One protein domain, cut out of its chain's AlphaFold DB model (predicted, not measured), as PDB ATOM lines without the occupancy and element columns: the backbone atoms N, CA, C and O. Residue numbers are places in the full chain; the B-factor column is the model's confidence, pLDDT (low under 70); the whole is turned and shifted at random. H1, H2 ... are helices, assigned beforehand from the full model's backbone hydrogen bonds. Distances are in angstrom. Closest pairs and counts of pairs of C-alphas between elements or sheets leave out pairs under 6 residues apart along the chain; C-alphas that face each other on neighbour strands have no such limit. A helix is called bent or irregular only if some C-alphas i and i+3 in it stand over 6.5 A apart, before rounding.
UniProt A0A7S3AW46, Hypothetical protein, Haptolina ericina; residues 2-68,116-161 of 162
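Overview. This is residues 2 to 68 and 116 to 161 of the 162 residues of the protein "Hypothetical protein" of Haptolina ericina (UniProt A0A7S3AW46). H4, the longest helix, and H3 pack at a slant as the core, with the hairpin of H1 and H2 loosely over them and H5 loosely to another side. Residues 42 to 47 and 136 to 150 stick out. The printed part has 113 residues with five named helices, H1 to H5, and no named strand: all helix, compact, radius of gyration of the C-alphas 15.2 A, flat, spanning 44 by 39 by 21 A.

Along the chain. Find C-alpha 117 at (-24.532, 27.505, -17.236); H4 runs to residue 135, 26.9 A. H3 is residues 50 to 64, H2 24 to 37. H1, residues 2 to 11, begins at (-32.960, 21.820, -3.087). H5 is residues 147 to 159, only just irregular: C-alphas 154 and 157 are 6.6 A apart.

Arrangement. H4 touches H3, closest C-alphas Gln 121 and Gly 62, 4.1 A, at a steep tilt of 42 degrees, opposite ways. H1 and H2, a hairpin, touch, closest C-alphas Met 2 and Leu 28, 7.1 A. H3 and H5 are apart. Every O i to N i+4 pair is within hydrogen-bond range in H1 to H4, 6 of 9 in H5.

Size, cuts and confidence. Residues 69 to 115 are not printed; C-alphas 68 and 116 are 13.5 A apart. The links printed whole are long. Residues 135 to 161 are among those with pLDDT under 70.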
ATOM      1  N   MET A   2     -33.614  22.750  -2.146       76.38
ATOM      2  CA  MET A   2     -32.960  21.820  -3.087       76.38
ATOM      3  C   MET A   2     -33.948  21.081  -3.999       76.38
ATOM      4  O   MET A   2     -33.748  21.067  -5.205       76.38
ATOM      5  N   LEU A   3     -35.021  20.504  -3.443       74.81
ATOM      6  CA  LEU A   3     -36.020  19.778  -4.238       74.81
ATOM      7  C   LEU A   3     -36.708  20.682  -5.267       74.81
ATOM      8  O   LEU A   3     -36.868  20.276  -6.406       74.81
ATOM      9  N   VAL A   4     -37.028  21.926  -4.900       76.00
ATOM     10  CA  VAL A   4     -37.682  22.892  -5.798       76.00
ATOM     11  C   VAL A   4     -36.759  23.273  -6.952       76.00
ATOM     12  O   VAL A   4     -37.152  23.171  -8.110       76.00
ATOM     13  N   VAL A   5     -35.510  23.644  -6.653       72.81
ATOM     14  CA  VAL A   5     -34.526  24.002  -7.689       72.81
ATOM     15  C   VAL A   5     -34.195  22.789  -8.560       72.81
ATOM     16  O   VAL A   5     -34.110  22.900  -9.778       72.81
ATOM     17  N   LYS A   6     -34.069  21.604  -7.959       75.62
ATOM     18  CA  LYS A   6     -33.829  20.359  -8.691       75.62
ATOM     19  C   LYS A   6     -34.981  20.029  -9.643       75.62
ATOM     20  O   LYS A   6     -34.711  19.744 -10.805       75.62
ATOM     21  N   SER A   7     -36.231  20.104  -9.185       71.81
ATOM     22  CA  SER A   7     -37.408  19.879 -10.031       71.81
ATOM     23  C   SER A   7     -37.489  20.898 -11.169       71.81
ATOM     24  O   SER A   7     -37.788  20.528 -12.298       71.81
ATOM     25  N   LEU A   8     -37.140  22.161 -10.914       72.88
ATOM     26  CA  LEU A   8     -37.088  23.208 -11.935       72.88
ATOM     27  C   LEU A   8     -36.055  22.904 -13.037       72.88
ATOM     28  O   LEU A   8     -36.368  22.991 -14.222       72.88
ATOM     29  N   LEU A   9     -34.847  22.471 -12.657       65.56
ATOM     30  CA  LEU A   9     -33.802  22.063 -13.608       65.56
ATOM     31  C   LEU A   9     -34.154  20.767 -14.361       65.56
ATOM     32  O   LEU A   9     -33.755  20.587 -15.512       65.56
ATOM     33  N   GLU A  10     -34.889  19.855 -13.719       73.75
ATOM     34  CA  GLU A  10     -35.386  18.611 -14.320       73.75
ATOM     35  C   GLU A  10     -36.385  18.866 -15.445       73.75
ATOM     36  O   GLU A  10     -36.287  18.238 -16.501       73.75
ATOM     37  N   LEU A  11     -37.290  19.822 -15.246       61.41
ATOM     38  CA  LEU A  11     -38.342  20.162 -16.202       61.41
ATOM     39  C   LEU A  11     -37.799  20.757 -17.509       61.41
ATOM     40  O   LEU A  11     -38.410  20.577 -18.556       61.41
ATOM     41  N   GLN A  12     -36.632  21.400 -17.466       61.94
ATOM     42  CA  GLN A  12     -35.978  22.015 -18.629       61.94
ATOM     43  C   GLN A  12     -34.852  21.152 -19.226       61.94
ATOM     44  O   GLN A  12     -34.037  21.625 -20.012       61.94
ATOM     45  N   GLN A  13     -34.760  19.875 -18.831       62.84
ATOM     46  CA  GLN A  13     -33.691  18.948 -19.235       62.84
ATOM     47  C   GLN A  13     -32.254  19.431 -18.928       62.84
ATOM     48  O   GLN A  13     -31.283  18.864 -19.432       62.84
ATOM     49  N   LEU A  14     -32.081  20.414 -18.038       59.19
ATOM     50  CA  LEU A  14     -30.780  20.968 -17.635       59.19
ATOM     51  C   LEU A  14     -30.093  20.153 -16.523       59.19
ATOM     52  O   LEU A  14     -29.062  20.558 -15.992       59.19
ATOM     53  N   ARG A  15     -30.639  18.983 -16.162       51.88
ATOM     54  CA  ARG A  15     -30.126  18.131 -15.072       51.88
ATOM     55  C   ARG A  15     -29.062  17.115 -15.490       51.88
ATOM     56  O   ARG A  15     -28.442  16.473 -14.641       51.88
ATOM     57  N   ARG A  16     -28.895  16.859 -16.786       55.00
ATOM     58  CA  ARG A  16     -27.927  15.860 -17.249       55.00
ATOM     59  C   ARG A  16     -26.555  16.531 -17.310       55.00
ATOM     60  O   ARG A  16     -26.255  17.255 -18.251       55.00
ATOM     61  N   SER A  17     -25.708  16.274 -16.313       51.78
ATOM     62  CA  SER A  17     -24.293  16.687 -16.331       51.78
ATOM     63  C   SER A  17     -23.545  16.144 -17.553       51.78
ATOM     64  O   SER A  17     -22.630  16.786 -18.048       51.78
ATOM     65  N   PHE A  18     -23.987  15.006 -18.099       52.00
ATOM     66  CA  PHE A  18     -23.486  14.458 -19.362       52.00
ATOM     67  C   PHE A  18     -23.865  15.303 -20.596       52.00
ATOM     68  O   PHE A  18     -23.207  15.220 -21.624       52.00
ATOM     69  N   SER A  19     -24.900  16.145 -20.500       60.53
ATOM     70  CA  SER A  19     -25.328  17.076 -21.554       60.53
ATOM     71  C   SER A  19     -25.124  18.544 -21.158       60.53
ATOM     72  O   SER A  19     -25.901  19.401 -21.581       60.53
ATOM     73  N   GLY A  20     -24.145  18.836 -20.295       67.25
ATOM     74  CA  GLY A  20     -23.759  20.215 -19.974       67.25
ATOM     75  C   GLY A  20     -24.460  20.864 -18.790       67.25
ATOM     76  O   GLY A  20     -24.292  22.062 -18.577       67.25
ATOM     77  N   GLY A  21     -25.276  20.103 -18.057       76.62
ATOM     78  CA  GLY A  21     -26.055  20.587 -16.919       76.62
ATOM     79  C   GLY A  21     -25.304  20.613 -15.584       76.62
ATOM     80  O   GLY A  21     -24.239  20.011 -15.428       76.62
ATOM     81  N   LEU A  22     -25.907  21.247 -14.577       81.06
ATOM     82  CA  LEU A  22     -25.371  21.277 -13.213       81.06
ATOM     83  C   LEU A  22     -25.638  19.945 -12.500       81.06
ATOM     84  O   LEU A  22     -26.774  19.466 -12.435       81.06
ATOM     85  N   SER A  23     -24.593  19.342 -11.933       85.19
ATOM     86  CA  SER A  23     -24.739  18.115 -11.147       85.19
ATOM     87  C   SER A  23     -25.532  18.378  -9.858       85.19
ATOM     88  O   SER A  23     -25.489  19.469  -9.291       85.19
ATOM     89  N   SER A  24     -26.238  17.364  -9.345       83.62
ATOM     90  CA  SER A  24     -26.969  17.502  -8.069       83.62
ATOM     91  C   SER A  24     -26.037  17.834  -6.898       83.62
ATOM     92  O   SER A  24     -26.433  18.560  -5.990       83.62
ATOM     93  N   PHE A  25     -24.795  17.341  -6.940       87.44
ATOM     94  CA  PHE A  25     -23.774  17.657  -5.944       87.44
ATOM     95  C   PHE A  25     -23.244  19.090  -6.094       87.44
ATOM     96  O   PHE A  25     -23.153  19.807  -5.104       87.44
ATOM     97  N   GLY A  26     -22.999  19.558  -7.323       88.31
ATOM     98  CA  GLY A  26     -22.655  20.959  -7.584       88.31
ATOM     99  C   GLY A  26     -23.753  21.916  -7.116       88.31
ATOM    100  O   GLY A  26     -23.467  22.888  -6.426       88.31
ATOM    101  N   LEU A  27     -25.022  21.594  -7.388       88.31
ATOM    102  CA  LEU A  27     -26.161  22.369  -6.890       88.31
ATOM    103  C   LEU A  27     -26.230  22.390  -5.356       88.31
ATOM    104  O   LEU A  27     -26.510  23.436  -4.773       88.31
ATOM    105  N   LEU A  28     -25.968  21.256  -4.697       88.75
ATOM    106  CA  LEU A  28     -25.876  21.201  -3.239       88.75
ATOM    107  C   LEU A  28     -24.781  22.146  -2.729       88.75
ATOM    108  O   LEU A  28     -25.033  22.885  -1.784       88.75
ATOM    109  N   VAL A  29     -23.605  22.167  -3.358       89.75
ATOM    110  CA  VAL A  29     -22.510  23.074  -2.979       89.75
ATOM    111  C   VAL A  29     -22.912  24.543  -3.130       89.75
ATOM    112  O   VAL A  29     -22.691  25.321  -2.204       89.75
ATOM    113  N   LEU A  30     -23.560  24.923  -4.236       90.06
ATOM    114  CA  LEU A  30     -24.069  26.289  -4.422       90.06
ATOM    115  C   LEU A  30     -25.088  26.671  -3.341       90.06
ATOM    116  O   LEU A  30     -25.036  27.770  -2.792       90.06
ATOM    117  N   LEU A  31     -25.994  25.752  -3.002       89.25
ATOM    118  CA  LEU A  31     -26.994  25.960  -1.956       89.25
ATOM    119  C   LEU A  31     -26.344  26.105  -0.575       89.25
ATOM    120  O   LEU A  31     -26.683  27.017   0.173       89.25
ATOM    121  N   LEU A  32     -25.404  25.221  -0.240       87.62
ATOM    122  CA  LEU A  32     -24.655  25.278   1.015       87.62
ATOM    123  C   LEU A  32     -23.883  26.590   1.131       87.62
ATOM    124  O   LEU A  32     -23.849  27.185   2.207       87.62
ATOM    125  N   ARG A  33     -23.292  27.059   0.027       87.75
ATOM    126  CA  ARG A  33     -22.611  28.349  -0.007       87.75
ATOM    127  C   ARG A  33     -23.578  29.499   0.251       87.75
ATOM    128  O   ARG A  33     -23.304  30.321   1.118       87.75
ATOM    129  N   PHE A  34     -24.707  29.529  -0.455       88.88
ATOM    130  CA  PHE A  34     -25.730  30.557  -0.271       88.88
ATOM    131  C   PHE A  34     -26.198  30.645   1.184       88.88
ATOM    132  O   PHE A  34     -26.219  31.728   1.754       88.88
ATOM    133  N   LEU A  35     -26.504  29.505   1.808       84.81
ATOM    134  CA  LEU A  35     -26.959  29.465   3.199       84.81
ATOM    135  C   LEU A  35     -25.886  29.919   4.199       84.81
ATOM    136  O   LEU A  35     -26.227  30.405   5.273       84.81
ATOM    137  N   ARG A  36     -24.600  29.759   3.866       84.00
ATOM    138  CA  ARG A  36     -23.496  30.263   4.694       84.00
ATOM    139  C   ARG A  36     -23.340  31.777   4.613       84.00
ATOM    140  O   ARG A  36     -23.079  32.396   5.637       84.00
ATOM    141  N   ASP A  37     -23.482  32.348   3.421       81.69
ATOM    142  CA  ASP A  37     -23.310  33.791   3.194       81.69
ATOM    143  C   ASP A  37     -24.526  34.605   3.602       81.69
ATOM    144  O   ASP A  37     -24.407  35.739   4.065       81.69
ATOM    145  N   PHE A  38     -25.696  34.003   3.445       78.00
ATOM    146  CA  PHE A  38     -26.978  34.583   3.789       78.00
ATOM    147  C   PHE A  38     -27.631  33.685   4.839       78.00
ATOM    148  O   PHE A  38     -28.605  32.992   4.525       78.00
ATOM    149  N   PRO A  39     -27.090  33.651   6.076       69.38
ATOM    150  CA  PRO A  39     -27.735  32.916   7.147       69.38
ATOM    151  C   PRO A  39     -29.166  33.446   7.293       69.38
ATOM    152  O   PRO A  39     -29.378  34.666   7.211       69.38
ATOM    153  N   PRO A  40     -30.161  32.562   7.471       62.62
ATOM    154  CA  PRO A  40     -31.522  32.991   7.719       62.62
ATOM    155  C   PRO A  40     -31.527  33.988   8.878       62.62
ATOM    156  O   PRO A  40     -30.968  33.733   9.944       62.62
ATOM    157  N   LYS A  41     -32.117  35.165   8.664       58.22
ATOM    158  CA  LYS A  41     -32.377  36.068   9.780       58.22
ATOM    159  C   LYS A  41     -33.468  35.408  10.609       58.22
ATOM    160  O   LYS A  41     -34.575  35.240  10.101       58.22
ATOM    161  N   GLU A  42     -33.164  35.053  11.854       52.19
ATOM    162  CA  GLU A  42     -34.189  34.672  12.820       52.19
ATOM    163  C   GLU A  42     -35.172  35.842  12.949       52.19
ATOM    164  O   GLU A  42     -34.892  36.879  13.557       52.19
ATOM    165  N   SER A  43     -36.328  35.716  12.302       48.25
ATOM    166  CA  SER A  43     -37.456  36.604  12.538       48.25
ATOM    167  C   SER A  43     -37.829  36.470  14.016       48.25
ATOM    168  O   SER A  43     -37.916  35.355  14.524       48.25
ATOM    169  N   ARG A  44     -38.127  37.579  14.705       49.25
ATOM    170  CA  ARG A  44     -38.625  37.574  16.100       49.25
ATOM    171  C   ARG A  44     -39.880  36.701  16.317       49.25
ATOM    172  O   ARG A  44     -40.241  36.430  17.455       49.25
ATOM    173  N   GLU A  45     -40.509  36.254  15.232       54.12
ATOM    174  CA  GLU A  45     -41.684  35.377  15.165       54.12
ATOM    175  C   GLU A  45     -41.347  33.908  14.817       54.12
ATOM    176  O   GLU A  45     -42.239  33.128  14.493       54.12
ATOM    177  N   GLY A  46     -40.068  33.507  14.840       48.62
ATOM    178  CA  GLY A  46     -39.635  32.103  14.727       48.62
ATOM    179  C   GLY A  46     -39.918  31.423  13.383       48.62
ATOM    180  O   GLY A  46     -39.717  30.219  13.249       48.62
ATOM    181  N   THR A  47     -40.390  32.172  12.386       49.81
ATOM    182  CA  THR A  47     -40.768  31.622  11.085       49.81
ATOM    183  C   THR A  47     -39.764  32.083  10.036       49.81
ATOM    184  O   THR A  47     -39.806  33.213   9.545       49.81
ATOM    185  N   GLU A  48     -38.817  31.205   9.718       58.06
ATOM    186  CA  GLU A  48     -37.954  31.357   8.551       58.06
ATOM    187  C   GLU A  48     -38.776  31.076   7.291       58.06
ATOM    188  O   GLU A  48     -39.249  29.961   7.055       58.06
ATOM    189  N   CYS A  49     -38.957  32.088   6.448       68.25
ATOM    190  CA  CYS A  49     -39.660  31.893   5.193       68.25
ATOM    191  C   CYS A  49     -38.725  31.194   4.202       68.25
ATOM    192  O   CYS A  49     -37.945  31.836   3.507       68.25
ATOM    193  N   LEU A  50     -38.849  29.873   4.062       73.62
ATOM    194  CA  LEU A  50     -38.182  29.091   3.007       73.62
ATOM    195  C   LEU A  50     -38.304  29.745   1.611       73.62
ATOM    196  O   LEU A  50     -37.423  29.590   0.765       73.62
ATOM    197  N   GLY A  51     -39.395  30.485   1.380       76.88
ATOM    198  CA  GLY A  51     -39.628  31.279   0.176       76.88
ATOM    199  C   GLY A  51     -38.645  32.437  -0.018       76.88
ATOM    200  O   GLY A  51     -38.146  32.599  -1.126       76.88
ATOM    201  N   SER A  52     -38.299  33.205   1.021       79.94
ATOM    202  CA  SER A  52     -37.351  34.324   0.883       79.94
ATOM    203  C   SER A  52     -35.933  33.827   0.612       79.94
ATOM    204  O   SER A  52     -35.241  34.377  -0.243       79.94
ATOM    205  N   ALA A  53     -35.529  32.733   1.258       84.12
ATOM    206  CA  ALA A  53     -34.258  32.075   0.979       84.12
ATOM    207  C   ALA A  53     -34.210  31.526  -0.461       84.12
ATOM    208  O   ALA A  53     -33.190  31.651  -1.136       84.12
ATOM    209  N   LEU A  54     -35.312  30.952  -0.968       85.50
ATOM    210  CA  LEU A  54     -35.406  30.509  -2.364       85.50
ATOM    211  C   LEU A  54     -35.281  31.674  -3.351       85.50
ATOM    212  O   LEU A  54     -34.525  31.560  -4.311       85.50
ATOM    213  N   LEU A  55     -35.991  32.777  -3.108       87.12
ATOM    214  CA  LEU A  55     -35.915  33.979  -3.940       87.12
ATOM    215  C   LEU A  55     -34.492  34.544  -3.966       87.12
ATOM    216  O   LEU A  55     -33.952  34.773  -5.042       87.12
ATOM    217  N   GLY A  56     -33.851  34.668  -2.799       88.62
ATOM    218  CA  GLY A  56     -32.464  35.122  -2.703       88.62
ATOM    219  C   GLY A  56     -31.482  34.205  -3.437       88.62
ATOM    220  O   GLY A  56     -30.580  34.688  -4.113       88.62
ATOM    221  N   PHE A  57     -31.680  32.885  -3.369       90.50
ATOM    222  CA  PHE A  57     -30.851  31.929  -4.105       90.50
ATOM    223  C   PHE A  57     -30.999  32.095  -5.626       90.50
ATOM    224  O   PHE A  57     -29.999  32.103  -6.344       90.50
ATOM    225  N   LEU A  58     -32.239  32.223  -6.114       89.81
ATOM    226  CA  LEU A  58     -32.520  32.407  -7.538       89.81
ATOM    227  C   LEU A  58     -31.993  33.748  -8.058       89.81
ATOM    228  O   LEU A  58     -31.488  33.799  -9.174       89.81
ATOM    229  N   ASP A  59     -32.067  34.812  -7.257       91.88
ATOM    230  CA  ASP A  59     -31.558  36.131  -7.639       91.88
ATOM    231  C   ASP A  59     -30.029  36.141  -7.697       91.88
ATOM    232  O   ASP A  59     -29.441  36.564  -8.696       91.88
ATOM    233  N   LEU A  60     -29.380  35.569  -6.676       91.62
ATOM    234  CA  LEU A  60     -27.928  35.469  -6.625       91.62
ATOM    235  C   LEU A  60     -27.389  34.685  -7.822       91.62
ATOM    236  O   LEU A  60     -26.585  35.216  -8.578       91.62
ATOM    237  N   PHE A  61     -27.825  33.442  -8.031       91.69
ATOM    238  CA  PHE A  61     -27.251  32.606  -9.090       91.69
ATOM    239  C   PHE A  61     -27.830  32.877 -10.481       91.69
ATOM    240  O   PHE A  61     -27.156  32.606 -11.474       91.69
ATOM    241  N   GLY A  62     -29.039  33.434 -10.569       91.00
ATOM    242  CA  GLY A  62     -29.688  33.761 -11.836       91.00
ATOM    243  C   GLY A  62     -29.312  35.125 -12.411       91.00
ATOM    244  O   GLY A  62     -29.285  35.262 -13.632       91.00
ATOM    245  N   ARG A  63     -29.027  36.130 -11.569       91.69
ATOM    246  CA  ARG A  63     -28.790  37.515 -12.024       91.69
ATOM    247  C   ARG A  63     -27.461  38.113 -11.572       91.69
ATOM    248  O   ARG A  63     -26.850  38.839 -12.346       91.69
ATOM    249  N   GLN A  64     -27.034  37.856 -10.336       91.81
ATOM    250  CA  GLN A  64     -25.888  38.565  -9.745       91.81
ATOM    251  C   GLN A  64     -24.552  37.827  -9.915       91.81
ATOM    252  O   GLN A  64     -23.497  38.451  -9.998       91.81
ATOM    253  N   PHE A  65     -24.574  36.495  -9.931       92.31
ATOM    254  CA  PHE A  65     -23.376  35.672  -9.989       92.31
ATOM    255  C   PHE A  65     -22.747  35.742 -11.378       92.31
ATOM    256  O   PHE A  65     -23.334  35.293 -12.363       92.31
ATOM    257  N   GLU A  66     -21.522  36.257 -11.439       93.19
ATOM    258  CA  GLU A  66     -20.761  36.354 -12.676       93.19
ATOM    259  C   GLU A  66     -19.679  35.261 -12.735       93.19
ATOM    260  O   GLU A  66     -18.601  35.428 -12.158       93.19
ATOM    261  N   PRO A  67     -19.923  34.137 -13.435       91.44
ATOM    262  CA  PRO A  67     -19.030  32.973 -13.433       91.44
ATOM    263  C   PRO A  67     -17.682  33.219 -14.129       91.44
ATOM    264  O   PRO A  67     -16.701  32.514 -13.878       91.44
ATOM    265  N   ALA A  68     -17.624  34.229 -15.002       90.31
ATOM    266  CA  ALA A  68     -16.398  34.654 -15.670       90.31
ATOM    267  C   ALA A  68     -15.455  35.416 -14.725       90.31
ATOM    268  O   ALA A  68     -14.236  35.306 -14.858       90.31
ATOM    269  N   ARG A 116     -23.598  24.558 -20.098       87.12
ATOM    270  CA  ARG A 116     -24.903  25.228 -20.298       87.12
ATOM    271  C   ARG A 116     -25.284  26.151 -19.140       87.12
ATOM    272  O   ARG A 116     -26.459  26.421 -18.909       87.12
ATOM    273  N   LEU A 117     -24.299  26.641 -18.390       88.69
ATOM    274  CA  LEU A 117     -24.532  27.505 -17.236       88.69
ATOM    275  C   LEU A 117     -25.399  28.726 -17.554       88.69
ATOM    276  O   LEU A 117     -26.282  29.045 -16.771       88.69
ATOM    277  N   HIS A 118     -25.200  29.372 -18.701       88.88
ATOM    278  CA  HIS A 118     -26.003  30.529 -19.104       88.88
ATOM    279  C   HIS A 118     -27.510  30.207 -19.180       88.88
ATOM    280  O   HIS A 118     -28.336  31.013 -18.759       88.88
ATOM    281  N   GLU A 119     -27.877  29.008 -19.646       88.88
ATOM    282  CA  GLU A 119     -29.269  28.541 -19.672       88.88
ATOM    283  C   GLU A 119     -29.797  28.300 -18.258       88.88
ATOM    284  O   GLU A 119     -30.940  28.631 -17.953       88.88
ATOM    285  N   ILE A 120     -28.948  27.774 -17.372       88.12
ATOM    286  CA  ILE A 120     -29.275  27.578 -15.957       88.12
ATOM    287  C   ILE A 120     -29.519  28.927 -15.269       88.12
ATOM    288  O   ILE A 120     -30.517  29.070 -14.566       88.12
ATOM    289  N   GLN A 121     -28.656  29.923 -15.495       91.50
ATOM    290  CA  GLN A 121     -28.814  31.264 -14.927       91.50
ATOM    291  C   GLN A 121     -30.085  31.936 -15.443       91.50
ATOM    292  O   GLN A 121     -30.885  32.434 -14.650       91.50
ATOM    293  N   ARG A 122     -30.328  31.868 -16.758       90.12
ATOM    294  CA  ARG A 122     -31.550  32.388 -17.375       90.12
ATOM    295  C   ARG A 122     -32.799  31.756 -16.770       90.12
ATOM    296  O   ARG A 122     -33.705  32.473 -16.361       90.12
ATOM    297  N   LEU A 123     -32.827  30.431 -16.655       87.56
ATOM    298  CA  LEU A 123     -33.953  29.718 -16.068       87.56
ATOM    299  C   LEU A 123     -34.184  30.114 -14.600       87.56
ATOM    300  O   LEU A 123     -35.327  30.287 -14.183       87.56
ATOM    301  N   MET A 124     -33.118  30.286 -13.813       88.88
ATOM    302  CA  MET A 124     -33.236  30.769 -12.431       88.88
ATOM    303  C   MET A 124     -33.805  32.193 -12.372       88.88
ATOM    304  O   MET A 124     -34.685  32.462 -11.553       88.88
ATOM    305  N   ALA A 125     -33.362  33.086 -13.261       90.25
ATOM    306  CA  ALA A 125     -33.866  34.454 -13.347       90.25
ATOM    307  C   ALA A 125     -35.340  34.514 -13.789       90.25
ATOM    308  O   ALA A 125     -36.111  35.309 -13.249       90.25
ATOM    309  N   GLU A 126     -35.752  33.671 -14.736       88.69
ATOM    310  CA  GLU A 126     -37.148  33.552 -15.174       88.69
ATOM    311  C   GLU A 126     -38.038  33.001 -14.051       88.69
ATOM    312  O   GLU A 126     -39.096  33.565 -13.762       88.69
ATOM    313  N   ALA A 127     -37.580  31.954 -13.360       86.38
ATOM    314  CA  ALA A 127     -38.277  31.386 -12.211       86.38
ATOM    315  C   ALA A 127     -38.500  32.427 -11.106       86.38
ATOM    316  O   ALA A 127     -39.590  32.504 -10.539       86.38
ATOM    317  N   LEU A 128     -37.491  33.260 -10.840       88.62
ATOM    318  CA  LEU A 128     -37.587  34.352  -9.881       88.62
ATOM    319  C   LEU A 128     -38.709  35.334 -10.246       88.62
ATOM    320  O   LEU A 128     -39.577  35.591  -9.416       88.62
ATOM    321  N   VAL A 129     -38.754  35.800 -11.500       88.56
ATOM    322  CA  VAL A 129     -39.808  36.716 -11.979       88.56
ATOM    323  C   VAL A 129     -41.201  36.112 -11.792       88.56
ATOM    324  O   VAL A 129     -42.134  36.809 -11.391       88.56
ATOM    325  N   VAL A 130     -41.367  34.820 -12.088       86.06
ATOM    326  CA  VAL A 130     -42.657  34.132 -11.936       86.06
ATOM    327  C   VAL A 130     -43.086  34.091 -10.468       86.06
ATOM    328  O   VAL A 130     -44.234  34.421 -10.165       86.06
ATOM    329  N   ILE A 131     -42.177  33.737  -9.557       83.69
ATOM    330  CA  ILE A 131     -42.487  33.632  -8.126       83.69
ATOM    331  C   ILE A 131     -42.780  35.021  -7.528       83.69
ATOM    332  O   ILE A 131     -43.747  35.164  -6.781       83.69
ATOM    333  N   GLU A 132     -42.022  36.060  -7.892       83.56
ATOM    334  CA  GLU A 132     -42.240  37.444  -7.433       83.56
ATOM    335  C   GLU A 132     -43.609  37.993  -7.865       83.56
ATOM    336  O   GLU A 132     -44.335  38.601  -7.070       83.56
ATOM    337  N   ARG A 133     -44.004  37.732  -9.118       81.44
ATOM    338  CA  ARG A 133     -45.318  38.130  -9.649       81.44
ATOM    339  C   ARG A 133     -46.466  37.434  -8.922       81.44
ATOM    340  O   ARG A 133     -47.483  38.067  -8.654       81.44
ATOM    341  N   GLN A 134     -46.306  36.155  -8.589       71.81
ATOM    342  CA  GLN A 134     -47.317  35.389  -7.859       71.81
ATOM    343  C   GLN A 134     -47.408  35.803  -6.384       71.81
ATOM    344  O   GLN A 134     -48.507  35.865  -5.843       71.81
ATOM    345  N   GLY A 135     -46.283  36.149  -5.751       67.25
ATOM    346  CA  GLY A 135     -46.255  36.669  -4.378       67.25
ATOM    347  C   GLY A 135     -46.873  38.065  -4.222       67.25
ATOM    348  O   GLY A 135     -47.284  38.425  -3.125       67.25
ATOM    349  N   SER A 136     -46.975  38.829  -5.314       56.47
ATOM    350  CA  SER A 136     -47.550  40.184  -5.342       56.47
ATOM    351  C   SER A 136     -49.049  40.213  -5.688       56.47
ATOM    352  O   SER A 136     -49.660  41.282  -5.691       56.47
ATOM    353  N   ALA A 137     -49.657  39.066  -6.010       48.59
ATOM    354  CA  ALA A 137     -51.082  38.980  -6.315       48.59
ATOM    355  C   ALA A 137     -51.919  39.023  -5.017       48.59
ATOM    356  O   ALA A 137     -51.558  38.360  -4.043       48.59
ATOM    357  N   PRO A 138     -53.046  39.768  -4.968       43.53
ATOM    358  CA  PRO A 138     -53.910  39.780  -3.791       43.53
ATOM    359  C   PRO A 138     -54.418  38.359  -3.489       43.53
ATOM    360  O   PRO A 138     -54.672  37.598  -4.430       43.53
ATOM    361  N   PRO A 139     -54.580  37.982  -2.204       45.47
ATOM    362  CA  PRO A 139     -54.938  36.625  -1.816       45.47
ATOM    363  C   PRO A 139     -56.306  36.263  -2.397       45.47
ATOM    364  O   PRO A 139     -57.348  36.699  -1.910       45.47
ATOM    365  N   GLN A 140     -56.311  35.458  -3.460       45.69
ATOM    366  CA  GLN A 140     -57.542  34.895  -3.988       45.69
ATOM    367  C   GLN A 140     -58.035  33.831  -3.010       45.69
ATOM    368  O   GLN A 140     -57.480  32.739  -2.885       45.69
ATOM    369  N   SER A 141     -59.097  34.168  -2.283       46.97
ATOM    370  CA  SER A 141     -59.847  33.211  -1.488       46.97
ATOM    371  C   SER A 141     -60.452  32.149  -2.411       46.97
ATOM    372  O   SER A 141     -61.389  32.451  -3.150       46.97
ATOM    373  N   LYS A 142     -59.964  30.908  -2.338       37.62
ATOM    374  CA  LYS A 142     -60.764  29.723  -1.975       37.62
ATOM    375  C   LYS A 142     -59.979  28.424  -2.185       37.62
ATOM    376  O   LYS A 142     -59.599  28.068  -3.288       37.62
ATOM    377  N   ALA A 143     -59.822  27.733  -1.060       44.31
ATOM    378  CA  ALA A 143     -60.018  26.306  -0.842       44.31
ATOM    379  C   ALA A 143     -59.572  25.283  -1.909       44.31
ATOM    380  O   ALA A 143     -60.144  25.148  -2.985       44.31
ATOM    381  N   SER A 144     -58.726  24.380  -1.404       47.53
ATOM    382  CA  SER A 144     -58.641  22.945  -1.704       47.53
ATOM    383  C   SER A 144     -57.932  22.513  -2.996       47.53
ATOM    384  O   SER A 144     -58.321  22.849  -4.102       47.53
ATOM    385  N   SER A 145     -56.884  21.699  -2.798       49.47
ATOM    386  CA  SER A 145     -56.177  20.859  -3.786       49.47
ATOM    387  C   SER A 145     -55.113  21.514  -4.694       49.47
ATOM    388  O   SER A 145     -55.130  21.341  -5.903       49.47
ATOM    389  N   HIS A 146     -54.138  22.250  -4.142       47.28
ATOM    390  CA  HIS A 146     -53.228  23.098  -4.946       47.28
ATOM    391  C   HIS A 146     -51.735  22.700  -4.954       47.28
ATOM    392  O   HIS A 146     -50.875  23.538  -5.202       47.28
ATOM    393  N   GLY A 147     -51.389  21.424  -4.743       45.19
ATOM    394  CA  GLY A 147     -50.003  20.961  -4.953       45.19
ATOM    395  C   GLY A 147     -49.623  20.849  -6.438       45.19
ATOM    396  O   GLY A 147     -48.522  21.210  -6.844       45.19
ATOM    397  N   TRP A 148     -50.570  20.402  -7.268       47.62
ATOM    398  CA  TRP A 148     -50.358  20.118  -8.693       47.62
ATOM    399  C   TRP A 148     -50.543  21.348  -9.592       47.62
ATOM    400  O   TRP A 148     -49.904  21.456 -10.636       47.62
ATOM    401  N   HIS A 149     -51.361  22.313  -9.160       49.09
ATOM    402  CA  HIS A 149     -51.628  23.533  -9.925       49.09
ATOM    403  C   HIS A 149     -50.456  24.519  -9.914       49.09
ATOM    404  O   HIS A 149     -50.224  25.166 -10.928       49.09
ATOM    405  N   LEU A 150     -49.675  24.587  -8.827       52.50
ATOM    406  CA  LEU A 150     -48.485  25.446  -8.754       52.50
ATOM    407  C   LEU A 150     -47.396  25.000  -9.733       52.50
ATOM    408  O   LEU A 150     -46.814  25.831 -10.425       52.50
ATOM    409  N   LEU A 151     -47.169  23.688  -9.855       53.38
ATOM    410  CA  LEU A 151     -46.232  23.152 -10.844       53.38
ATOM    411  C   LEU A 151     -46.730  23.440 -12.263       53.38
ATOM    412  O   LEU A 151     -45.992  24.020 -13.051       53.38
ATOM    413  N   HIS A 152     -47.995  23.152 -12.577       52.56
ATOM    414  CA  HIS A 152     -48.539  23.417 -13.914       52.56
ATOM    415  C   HIS A 152     -48.546  24.911 -14.297       52.56
ATOM    416  O   HIS A 152     -48.297  25.238 -15.456       52.56
ATOM    417  N   HIS A 153     -48.776  25.824 -13.344       53.47
ATOM    418  CA  HIS A 153     -48.803  27.270 -13.602       53.47
ATOM    419  C   HIS A 153     -47.424  27.929 -13.689       53.47
ATOM    420  O   HIS A 153     -47.298  28.950 -14.361       53.47
ATOM    421  N   ILE A 154     -46.398  27.372 -13.040       55.31
ATOM    422  CA  ILE A 154     -45.009  27.813 -13.233       55.31
ATOM    423  C   ILE A 154     -44.466  27.266 -14.565       55.31
ATOM    424  O   ILE A 154     -43.720  27.953 -15.254       55.31
ATOM    425  N   ILE A 155     -44.881  26.057 -14.958       54.69
ATOM    426  CA  ILE A 155     -44.412  25.365 -16.171       54.69
ATOM    427  C   ILE A 155     -45.059  25.911 -17.455       54.69
ATOM    428  O   ILE A 155     -44.384  26.032 -18.476       54.69
ATOM    429  N   GLY A 156     -46.352  26.252 -17.424       56.56
ATOM    430  CA  GLY A 156     -47.116  26.665 -18.609       56.56
ATOM    431  C   GLY A 156     -46.516  27.847 -19.391       56.56
ATOM    432  O   GLY A 156     -46.311  27.713 -20.597       56.56
ATOM    433  N   PRO A 157     -46.171  28.974 -18.741       54.34
ATOM    434  CA  PRO A 157     -45.606  30.139 -19.425       54.34
ATOM    435  C   PRO A 157     -44.210  29.903 -20.014       54.34
ATOM    436  O   PRO A 157     -43.836  30.573 -20.970       54.34
ATOM    437  N   ILE A 158     -43.444  28.951 -19.465       50.62
ATOM    438  CA  ILE A 158     -42.069  28.654 -19.902       50.62
ATOM    439  C   ILE A 158     -42.069  27.810 -21.190       50.62
ATOM    440  O   ILE A 158     -41.162  27.924 -22.006       50.62
ATOM    441  N   LEU A 159     -43.111  27.005 -21.424       46.31
ATOM    442  CA  LEU A 159     -43.263  26.214 -22.655       46.31
ATOM    443  C   LEU A 159     -43.918  26.984 -23.813       46.31
ATOM    444  O   LEU A 159     -43.752  26.595 -24.964       46.31
ATOM    445  N   GLN A 160     -44.660  28.059 -23.531       43.09
ATOM    446  CA  GLN A 160     -45.364  28.858 -24.548       43.09
ATOM    447  C   GLN A 160     -44.510  29.977 -25.170       43.09
ATOM    448  O   GLN A 160     -44.995  30.696 -26.038       43.09
ATOM    449  N   GLY A 161     -43.257  30.133 -24.727       46.38
ATOM    450  CA  GLY A 161     -42.282  31.074 -25.293       46.38
ATOM    451  C   GLY A 161     -41.326  30.468 -26.330       46.38
ATOM    452  O   GLY A 161     -40.315  31.103 -26.630       46.38
TER     453      GLY A 161